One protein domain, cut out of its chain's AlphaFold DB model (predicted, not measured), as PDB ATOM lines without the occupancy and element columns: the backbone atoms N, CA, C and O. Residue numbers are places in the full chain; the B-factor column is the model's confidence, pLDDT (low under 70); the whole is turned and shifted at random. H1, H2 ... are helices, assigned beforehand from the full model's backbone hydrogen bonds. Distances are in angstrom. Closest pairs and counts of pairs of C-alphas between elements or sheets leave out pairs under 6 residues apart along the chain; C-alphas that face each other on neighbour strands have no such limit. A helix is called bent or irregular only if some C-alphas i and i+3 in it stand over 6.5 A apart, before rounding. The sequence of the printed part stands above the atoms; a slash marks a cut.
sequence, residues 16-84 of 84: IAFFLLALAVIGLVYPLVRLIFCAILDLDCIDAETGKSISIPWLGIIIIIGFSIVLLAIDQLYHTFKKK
ATOM      1  N   ILE A  16     283.874 315.512 122.052       83.94
ATOM      2  CA  ILE A  16     284.973 316.471 122.251       83.94
ATOM      3  C   ILE A  16     284.675 317.401 123.430       83.94
ATOM      4  O   ILE A  16     285.545 317.618 124.273       83.94
ATOM      5  N   ALA A  17     283.448 317.914 123.527       83.31
ATOM      6  CA  ALA A  17     283.046 318.772 124.634       83.31
ATOM      7  C   ALA A  17     283.158 318.059 125.990       83.31
ATOM      8  O   ALA A  17     283.640 318.652 126.952       83.31
ATOM      9  N   PHE A  18     282.785 316.777 126.066       82.62
ATOM     10  CA  PHE A  18     282.967 315.970 127.277       82.62
ATOM     11  C   PHE A  18     284.440 315.798 127.656       82.62
ATOM     12  O   PHE A  18     284.786 315.926 128.830       82.62
ATOM     13  N   PHE A  19     285.313 315.546 126.679       86.56
ATOM     14  CA  PHE A  19     286.755 315.446 126.916       86.56
ATOM     15  C   PHE A  19     287.350 316.763 127.428       86.56
ATOM     16  O   PHE A  19     288.135 316.755 128.376       86.56
ATOM     17  N   LEU A  20     286.949 317.895 126.845       85.69
ATOM     18  CA  LEU A  20     287.375 319.225 127.288       85.69
ATOM     19  C   LEU A  20     286.892 319.536 128.710       85.69
ATOM     20  O   LEU A  20     287.664 320.039 129.528       85.69
ATOM     21  N   LEU A  21     285.652 319.170 129.034       85.38
ATOM     22  CA  LEU A  21     285.107 319.274 130.388       85.38
ATOM     23  C   LEU A  21     285.889 318.418 131.388       85.38
ATOM     24  O   LEU A  21     286.248 318.905 132.457       85.38
ATOM     25  N   ALA A  22     286.203 317.169 131.039       85.88
ATOM     26  CA  ALA A  22     286.992 316.286 131.894       85.88
ATOM     27  C   ALA A  22     288.399 316.851 132.155       85.88
ATOM     28  O   ALA A  22     288.855 316.859 133.299       85.88
ATOM     29  N   LEU A  23     289.058 317.392 131.126       85.31
ATOM     30  CA  LEU A  23     290.356 318.058 131.268       85.31
ATOM     31  C   LEU A  23     290.278 319.288 132.181       85.31
ATOM     32  O   LEU A  23     291.155 319.471 133.025       85.31
ATOM     33  N   ALA A  24     289.221 320.098 132.069       84.75
ATOM     34  CA  ALA A  24     289.012 321.243 132.954       84.75
ATOM     35  C   ALA A  24     288.838 320.817 134.420       84.75
ATOM     36  O   ALA A  24     289.401 321.445 135.316       84.75
ATOM     37  N   VAL A  25     288.107 319.725 134.671       85.44
ATOM     38  CA  VAL A  25     287.929 319.170 136.021       85.44
ATOM     39  C   VAL A  25     289.255 318.651 136.580       85.44
ATOM     40  O   VAL A  25     289.603 318.978 137.711       85.44
ATOM     41  N   ILE A  26     290.043 317.908 135.799       84.38
ATOM     42  CA  ILE A  26     291.365 317.425 136.239       84.38
ATOM     43  C   ILE A  26     292.298 318.606 136.552       84.38
ATOM     44  O   ILE A  26     292.967 318.608 137.588       84.38
ATOM     45  N   GLY A  27     292.288 319.639 135.704       80.38
ATOM     46  CA  GLY A  27     293.059 320.870 135.905       80.38
ATOM     47  C   GLY A  27     292.651 321.671 137.147       80.38
ATOM     48  O   GLY A  27     293.475 322.401 137.691       80.38
ATOM     49  N   LEU A  28     291.414 321.515 137.625       82.75
ATOM     50  CA  LEU A  28     290.919 322.093 138.877       82.75
ATOM     51  C   LEU A  28     291.323 321.278 140.108       82.75
ATOM     52  O   LEU A  28     291.678 321.852 141.134       82.75
ATOM     53  N   VAL A  29     291.260 319.948 140.023       84.88
ATOM     54  CA  VAL A  29     291.495 319.068 141.177       84.88
ATOM     55  C   VAL A  29     292.924 319.210 141.692       84.88
ATOM     56  O   VAL A  29     293.121 319.322 142.897       84.88
ATOM     57  N   TYR A  30     293.919 319.268 140.806       81.19
ATOM     58  CA  TYR A  30     295.327 319.359 141.206       81.19
ATOM     59  C   TYR A  30     295.659 320.583 142.092       81.19
ATOM     60  O   TYR A  30     296.139 320.388 143.214       81.19
ATOM     61  N   PRO A  31     295.389 321.838 141.672       79.75
ATOM     62  CA  PRO A  31     295.651 323.002 142.516       79.75
ATOM     63  C   PRO A  31     294.768 323.019 143.769       79.75
ATOM     64  O   PRO A  31     295.221 323.467 144.817       79.75
ATOM     65  N   LEU A  32     293.543 322.492 143.694       82.69
ATOM     66  CA  LEU A  32     292.616 322.462 144.824       82.69
ATOM     67  C   LEU A  32     293.078 321.493 145.921       82.69
ATOM     68  O   LEU A  32     293.094 321.860 147.093       82.69
ATOM     69  N   VAL A  33     293.538 320.296 145.549       84.31
ATOM     70  CA  VAL A  33     294.146 319.336 146.483       84.31
ATOM     71  C   VAL A  33     295.389 319.944 147.129       84.31
ATOM     72  O   VAL A  33     295.541 319.867 148.345       84.31
ATOM     73  N   ARG A  34     296.251 320.602 146.346       81.38
ATOM     74  CA  ARG A  34     297.471 321.234 146.869       81.38
ATOM     75  C   ARG A  34     297.159 322.354 147.869       81.38
ATOM     76  O   ARG A  34     297.772 322.387 148.930       81.38
ATOM     77  N   LEU A  35     296.170 323.202 147.577       82.50
ATOM     78  CA  LEU A  35     295.699 324.249 148.494       82.50
ATOM     79  C   LEU A  35     295.143 323.674 149.802       82.50
ATOM     80  O   LEU A  35     295.480 324.171 150.873       82.50
ATOM     81  N   ILE A  36     294.336 322.610 149.730       84.75
ATOM     82  CA  ILE A  36     293.798 321.931 150.919       84.75
ATOM     83  C   ILE A  36     294.934 321.350 151.768       84.75
ATOM     84  O   ILE A  36     294.935 321.523 152.982       84.75
ATOM     85  N   PHE A  37     295.920 320.698 151.147       85.88
ATOM     86  CA  PHE A  37     297.073 320.146 151.862       85.88
ATOM     87  C   PHE A  37     297.896 321.224 152.572       85.88
ATOM     88  O   PHE A  37     298.238 321.045 153.738       85.88
ATOM     89  N   CYS A  38     298.178 322.347 151.907       82.75
ATOM     90  CA  CYS A  38     298.858 323.480 152.539       82.75
ATOM     91  C   CYS A  38     298.067 324.034 153.730       82.75
ATOM     92  O   CYS A  38     298.648 324.280 154.780       82.75
ATOM     93  N   ALA A  39     296.743 324.167 153.588       82.81
ATOM     94  CA  ALA A  39     295.876 324.660 154.656       82.81
ATOM     95  C   ALA A  39     295.814 323.707 155.863       82.81
ATOM     96  O   ALA A  39     295.756 324.164 156.998       82.81
ATOM     97  N   ILE A  40     295.850 322.389 155.638       87.81
ATOM     98  CA  ILE A  40     295.880 321.383 156.718       87.81
ATOM     99  C   ILE A  40     297.210 321.417 157.478       87.81
ATOM    100  O   ILE A  40     297.237 321.167 158.680       87.81
ATOM    101  N   LEU A  41     298.310 321.696 156.778       85.38
ATOM    102  CA  LEU A  41     299.657 321.713 157.346       85.38
ATOM    103  C   LEU A  41     300.079 323.090 157.883       85.38
ATOM    104  O   LEU A  41     301.202 323.208 158.363       85.38
ATOM    105  N   ASP A  42     299.202 324.097 157.802       78.88
ATOM    106  CA  ASP A  42     299.473 325.497 158.172       78.88
ATOM    107  C   ASP A  42     300.733 326.063 157.483       78.88
ATOM    108  O   ASP A  42     301.540 326.787 158.063       78.88
ATOM    109  N   LEU A  43     300.934 325.666 156.220       78.38
ATOM    110  CA  LEU A  43     302.062 326.073 155.386       78.38
ATOM    111  C   LEU A  43     301.607 327.092 154.343       78.38
ATOM    112  O   LEU A  43     300.570 326.922 153.694       78.38
ATOM    113  N   ASP A  44     302.441 328.101 154.099       75.62
ATOM    114  CA  ASP A  44     302.236 329.013 152.982       75.62
ATOM    115  C   ASP A  44     302.333 328.248 151.655       75.62
ATOM    116  O   ASP A  44     303.361 327.660 151.308       75.62
ATOM    117  N   CYS A  45     301.244 328.262 150.887       71.50
ATOM    118  CA  CYS A  45     301.139 327.563 149.608       71.50
ATOM    119  C   CYS A  45     301.812 328.376 148.490       71.50
ATOM    120  O   CYS A  45     301.172 328.894 147.565       71.50
ATOM    121  N   ILE A  46     303.127 328.535 148.624       75.38
ATOM    122  CA  ILE A  46     303.996 329.238 147.688       75.38
ATOM    123  C   ILE A  46     304.572 328.214 146.718       75.38
ATOM    124  O   ILE A  46     305.044 327.141 147.100       75.38
ATOM    125  N   ASP A  47     304.514 328.538 145.437       70.25
ATOM    126  CA  ASP A  47     305.165 327.741 144.417       70.25
ATOM    127  C   ASP A  47     306.688 327.875 144.547       70.25
ATOM    128  O   ASP A  47     307.231 328.974 144.434       70.25
ATOM    129  N   ALA A  48     307.379 326.760 144.793       68.62
ATOM    130  CA  ALA A  48     308.819 326.742 145.042       68.62
ATOM    131  C   ALA A  48     309.642 327.235 143.837       68.62
ATOM    132  O   ALA A  48     310.758 327.713 144.016       68.62
ATOM    133  N   GLU A  49     309.091 327.138 142.624       70.62
ATOM    134  CA  GLU A  49     309.773 327.559 141.397       70.62
ATOM    135  C   GLU A  49     309.594 329.052 141.104       70.62
ATOM    136  O   GLU A  49     310.519 329.709 140.628       70.62
ATOM    137  N   THR A  50     308.414 329.612 141.389       67.88
ATOM    138  CA  THR A  50     308.076 330.993 141.009       67.88
ATOM    139  C   THR A  50     307.977 331.968 142.181       67.88
ATOM    140  O   THR A  50     307.894 333.176 141.957       67.88
ATOM    141  N   GLY A  51     307.970 331.477 143.424       71.44
ATOM    142  CA  GLY A  51     307.798 332.286 144.635       71.44
ATOM    143  C   GLY A  51     306.424 332.953 144.747       71.44
ATOM    144  O   GLY A  51     306.226 333.824 145.592       71.44
ATOM    145  N   LYS A  52     305.467 332.587 143.885       75.56
ATOM    146  CA  LYS A  52     304.115 333.158 143.856       75.56
ATOM    147  C   LYS A  52     303.134 332.260 144.599       75.56
ATOM    148  O   LYS A  52     303.302 331.042 144.631       75.56
ATOM    149  N   SER A  53     302.076 332.854 145.155       70.44
ATOM    150  CA  SER A  53     300.984 332.067 145.729       70.44
ATOM    151  C   SER A  53     300.335 331.226 144.634       70.44
ATOM    152  O   SER A  53     299.964 331.757 143.578       70.44
ATOM    153  N   ILE A  54     300.160 329.936 144.897       69.25
ATOM    154  CA  ILE A  54     299.471 329.033 143.978       69.25
ATOM    155  C   ILE A  54     298.033 329.528 143.830       69.25
ATOM    156  O   ILE A  54     297.248 329.501 144.773       69.25
ATOM    157  N   SER A  55     297.693 330.006 142.636       68.75
ATOM    158  CA  SER A  55     296.338 330.432 142.299       68.75
ATOM    159  C   SER A  55     295.746 329.483 141.270       68.75
ATOM    160  O   SER A  55     296.427 328.985 140.373       68.75
ATOM    161  N   ILE A  56     294.456 329.201 141.420       74.94
ATOM    162  CA  ILE A  56     293.713 328.404 140.451       74.94
ATOM    163  C   ILE A  56     293.557 329.258 139.179       74.94
ATOM    164  O   ILE A  56     293.159 330.421 139.287       74.94
ATOM    165  N   PRO A  57     293.832 328.725 137.972       79.12
ATOM    166  CA  PRO A  57     293.695 329.463 136.717       79.12
ATOM    167  C   PRO A  57     292.217 329.595 136.305       79.12
ATOM    168  O   PRO A  57     291.799 329.115 135.249       79.12
ATOM    169  N   TRP A  58     291.413 330.253 137.148       77.38
ATOM    170  CA  TRP A  58     289.957 330.388 137.020       77.38
ATOM    171  C   TRP A  58     289.528 330.857 135.631       77.38
ATOM    172  O   TRP A  58     288.588 330.311 135.060       77.38
ATOM    173  N   LEU A  59     290.254 331.826 135.067       81.25
ATOM    174  CA  LEU A  59     289.958 332.383 133.750       81.25
ATOM    175  C   LEU A  59     290.027 331.312 132.648       81.25
ATOM    176  O   LEU A  59     289.113 331.203 131.838       81.25
ATOM    177  N   GLY A  60     291.077 330.485 132.648       82.19
ATOM    178  CA  GLY A  60     291.248 329.417 131.661       82.19
ATOM    179  C   GLY A  60     290.171 328.340 131.782       82.19
ATOM    180  O   GLY A  60     289.618 327.894 130.781       82.19
ATOM    181  N   ILE A  61     289.809 327.982 133.014       83.06
ATOM    182  CA  ILE A  61     288.762 326.992 133.292       83.06
ATOM    183  C   ILE A  61     287.391 327.484 132.812       83.06
ATOM    184  O   ILE A  61     286.679 326.739 132.138       83.06
ATOM    185  N   ILE A  62     287.034 328.740 133.101       86.69
ATOM    186  CA  ILE A  62     285.767 329.341 132.654       86.69
ATOM    187  C   ILE A  62     285.677 329.335 131.125       86.69
ATOM    188  O   ILE A  62     284.632 328.985 130.578       86.69
ATOM    189  N   ILE A  63     286.771 329.665 130.433       87.69
ATOM    190  CA  ILE A  63     286.827 329.645 128.965       87.69
ATOM    191  C   ILE A  63     286.591 328.227 128.430       87.69
ATOM    192  O   ILE A  63     285.769 328.050 127.531       87.69
ATOM    193  N   ILE A  64     287.254 327.209 128.992       88.00
ATOM    194  CA  ILE A  64     287.102 325.812 128.543       88.00
ATOM    195  C   ILE A  64     285.672 325.308 128.777       88.00
ATOM    196  O   ILE A  64     285.086 324.678 127.891       88.00
ATOM    197  N   ILE A  65     285.086 325.602 129.939       87.31
ATOM    198  CA  ILE A  65     283.698 325.231 130.251       87.31
ATOM    199  C   ILE A  65     282.735 325.933 129.290       87.31
ATOM    200  O   ILE A  65     281.880 325.274 128.697       87.31
ATOM    201  N   GLY A  66     282.899 327.242 129.078       88.38
ATOM    202  CA  GLY A  66     282.082 328.010 128.138       88.38
ATOM    203  C   GLY A  66     282.145 327.442 126.721       88.38
ATOM    204  O   GLY A  66     281.108 327.213 126.100       88.38
ATOM    205  N   PHE A  67     283.345 327.119 126.235       88.75
ATOM    206  CA  PHE A  67     283.533 326.521 124.913       88.75
ATOM    207  C   PHE A  67     282.889 325.130 124.805       88.75
ATOM    208  O   PHE A  67     282.256 324.813 123.799       88.75
ATOM    209  N   SER A  68     282.979 324.323 125.864       86.62
ATOM    210  CA  SER A  68     282.351 322.997 125.927       86.62
ATOM    211  C   SER A  68     280.822 323.087 125.871       86.62
ATOM    212  O   SER A  68     280.185 322.311 125.160       86.62
ATOM    213  N   ILE A  69     280.220 324.065 126.557       87.19
ATOM    214  CA  ILE A  69     278.770 324.319 126.502       87.19
ATOM    215  C   ILE A  69     278.346 324.739 125.091       87.19
ATOM    216  O   ILE A  69     277.352 324.231 124.577       87.19
ATOM    217  N   VAL A  70     279.107 325.629 124.444       88.94
ATOM    218  CA  VAL A  70     278.830 326.061 123.064       88.94
ATOM    219  C   VAL A  70     278.891 324.877 122.098       88.94
ATOM    220  O   VAL A  70     277.982 324.709 121.287       88.94
ATOM    221  N   LEU A  71     279.906 324.018 122.211       86.56
ATOM    222  CA  LEU A  71     280.025 322.804 121.397       86.56
ATOM    223  C   LEU A  71     278.843 321.848 121.598       86.56
ATOM    224  O   LEU A  71     278.301 321.343 120.618       86.56
ATOM    225  N   LEU A  72     278.404 321.640 122.844       83.88
ATOM    226  CA  LEU A  72     277.225 320.820 123.144       83.88
ATOM    227  C   LEU A  72     275.943 321.421 122.557       83.88
ATOM    228  O   LEU A  72     275.124 320.688 122.007       83.88
ATOM    229  N   ALA A  73     275.773 322.743 122.634       84.88
ATOM    230  CA  ALA A  73     274.622 323.425 122.053       84.88
ATOM    231  C   ALA A  73     274.595 323.295 120.520       84.88
ATOM    232  O   ALA A  73     273.538 323.044 119.943       84.88
ATOM    233  N   ILE A  74     275.754 323.413 119.861       86.00
ATOM    234  CA  ILE A  74     275.888 323.217 118.408       86.00
ATOM    235  C   ILE A  74     275.552 321.774 118.022       86.00
ATOM    236  O   ILE A  74     274.806 321.566 117.067       86.00
ATOM    237  N   ASP A  75     276.054 320.786 118.766       81.44
ATOM    238  CA  ASP A  75     275.774 319.364 118.525       81.44
ATOM    239  C   ASP A  75     274.265 319.077 118.635       81.44
ATOM    240  O   ASP A  75     273.658 318.491 117.736       81.44
ATOM    241  N   GLN A  76     273.615 319.605 119.677       81.75
ATOM    242  CA  GLN A  76     272.166 319.491 119.867       81.75
ATOM    243  C   GLN A  76     271.365 320.175 118.753       81.75
ATOM    244  O   GLN A  76     270.399 319.594 118.246       81.75
ATOM    245  N   LEU A  77     271.761 321.384 118.340       84.19
ATOM    246  CA  LEU A  77     271.144 322.089 117.214       84.19
ATOM    247  C   LEU A  77     271.282 321.271 115.927       84.19
ATOM    248  O   LEU A  77     270.284 321.043 115.244       84.19
ATOM    249  N   TYR A  78     272.476 320.761 115.624       81.56
ATOM    250  CA  TYR A  78     272.739 319.965 114.424       81.56
ATOM    251  C   TYR A  78     271.872 318.699 114.365       81.56
ATOM    252  O   TYR A  78     271.227 318.433 113.348       81.56
ATOM    253  N   HIS A  79     271.774 317.953 115.469       71.62
ATOM    254  CA  HIS A  79     270.908 316.772 115.551       71.62
ATOM    255  C   HIS A  79     269.411 317.113 115.467       71.62
ATOM    256  O   HIS A  79     268.632 316.310 114.948       71.62
ATOM    257  N   THR A  80     269.005 318.297 115.933       76.50
ATOM    258  CA  THR A  80     267.614 318.772 115.844       76.50
ATOM    259  C   THR A  80     267.245 319.175 114.416       76.50
ATOM    260  O   THR A  80     266.174 318.805 113.938       76.50
ATOM    261  N   PHE A  81     268.132 319.873 113.700       75.12
ATOM    262  CA  PHE A  81     267.897 320.276 112.309       75.12
ATOM    263  C   PHE A  81     267.990 319.114 111.322       75.12
ATOM    264  O   PHE A  81     267.217 319.074 110.375       75.12
ATOM    265  N   LYS A  82     268.880 318.140 111.545       64.62
ATOM    266  CA  LYS A  82     269.021 316.968 110.661       64.62
ATOM    267  C   LYS A  82     267.828 316.004 110.726       64.62
ATOM    268  O   LYS A  82     267.649 315.194 109.823       64.62
ATOM    269  N   LYS A  83     267.030 316.056 111.798       53.84
ATOM    270  CA  LYS A  83     265.812 315.244 111.965       53.84
ATOM    271  C   LYS A  83     264.556 315.876 111.340       53.84
ATOM    272  O   LYS A  83     263.491 315.273 111.456       53.84
ATOM    273  N   LYS A  84     264.660 317.060 110.729       47.16
ATOM    274  CA  LYS A  84     263.554 317.797 110.104       47.16
ATOM    275  C   LYS A  84     263.688 317.779 108.586       47.16
ATOM    276  O   LYS A  84     262.626 317.730 107.932       47.16
TER     277      LYS A  84
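What this domain is: This is residues 16 to 84 of the 84 residues of an uncharacterized protein of bacterium (UniProt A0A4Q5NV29). A long, lopsided helical hairpin: two long helices, H1 and H2, run opposite ways side by side over only part of their lengths, shifted along each other. A long loop, residues 41 to 57, runs from the end of H1 back to the start of H2, and the far end of H2 with the last two residues, 76 to 84, sticks out. The printed part has 69 residues with two named helices, H1 then H2, and no named strand; the class is all helix. The whole is extended, with a radius of gyration of the C-alphas of 17.8 A, and spans 60 by 20 by 13 A, a rod in outline.

How they stand to each other: H1, residues 16 to 40, and H2, residues 58 to 82, touch and form a helical hairpin. Their lines stand at a shallow tilt of 24 degrees, and they run opposite ways. The closest C-alphas of the two are those of Ala 17 and Ser 68, 4.5 A apart. H2 touches H1 with residues 61 to 72 alone, and the centres are 20.0 A apart. In H2 every O i to N i+4 pair is within hydrogen-bond range; in H1 20 of 21 are.

Where its parts are: H1 begins at C-alpha 16, (284.973, 316.471, 122.251), and is 36.5 A from first to last C-alpha. It is neither bent nor irregular, but only just: C-alphas 28 and 31 are 6.0 A apart. H2 begins at C-alpha 58, (289.957, 330.388, 137.020), ends at C-alpha 82, (269.021, 316.968, 110.661), and is 36.2 A long.

The domain as a whole: The two C-alphas farthest apart are those of Asp 42 and Lys 84, 60.5 A. The printed part has no cut, and the link from H1 to H2, 17 residues, is long. Without residues 76 to 84, which stand free, the body spans 46 by 20 by 13 A. The mean pLDDT of the printed part is 80.0; residues 48, 50, 54 to 55 and 82 to 84 are under 70.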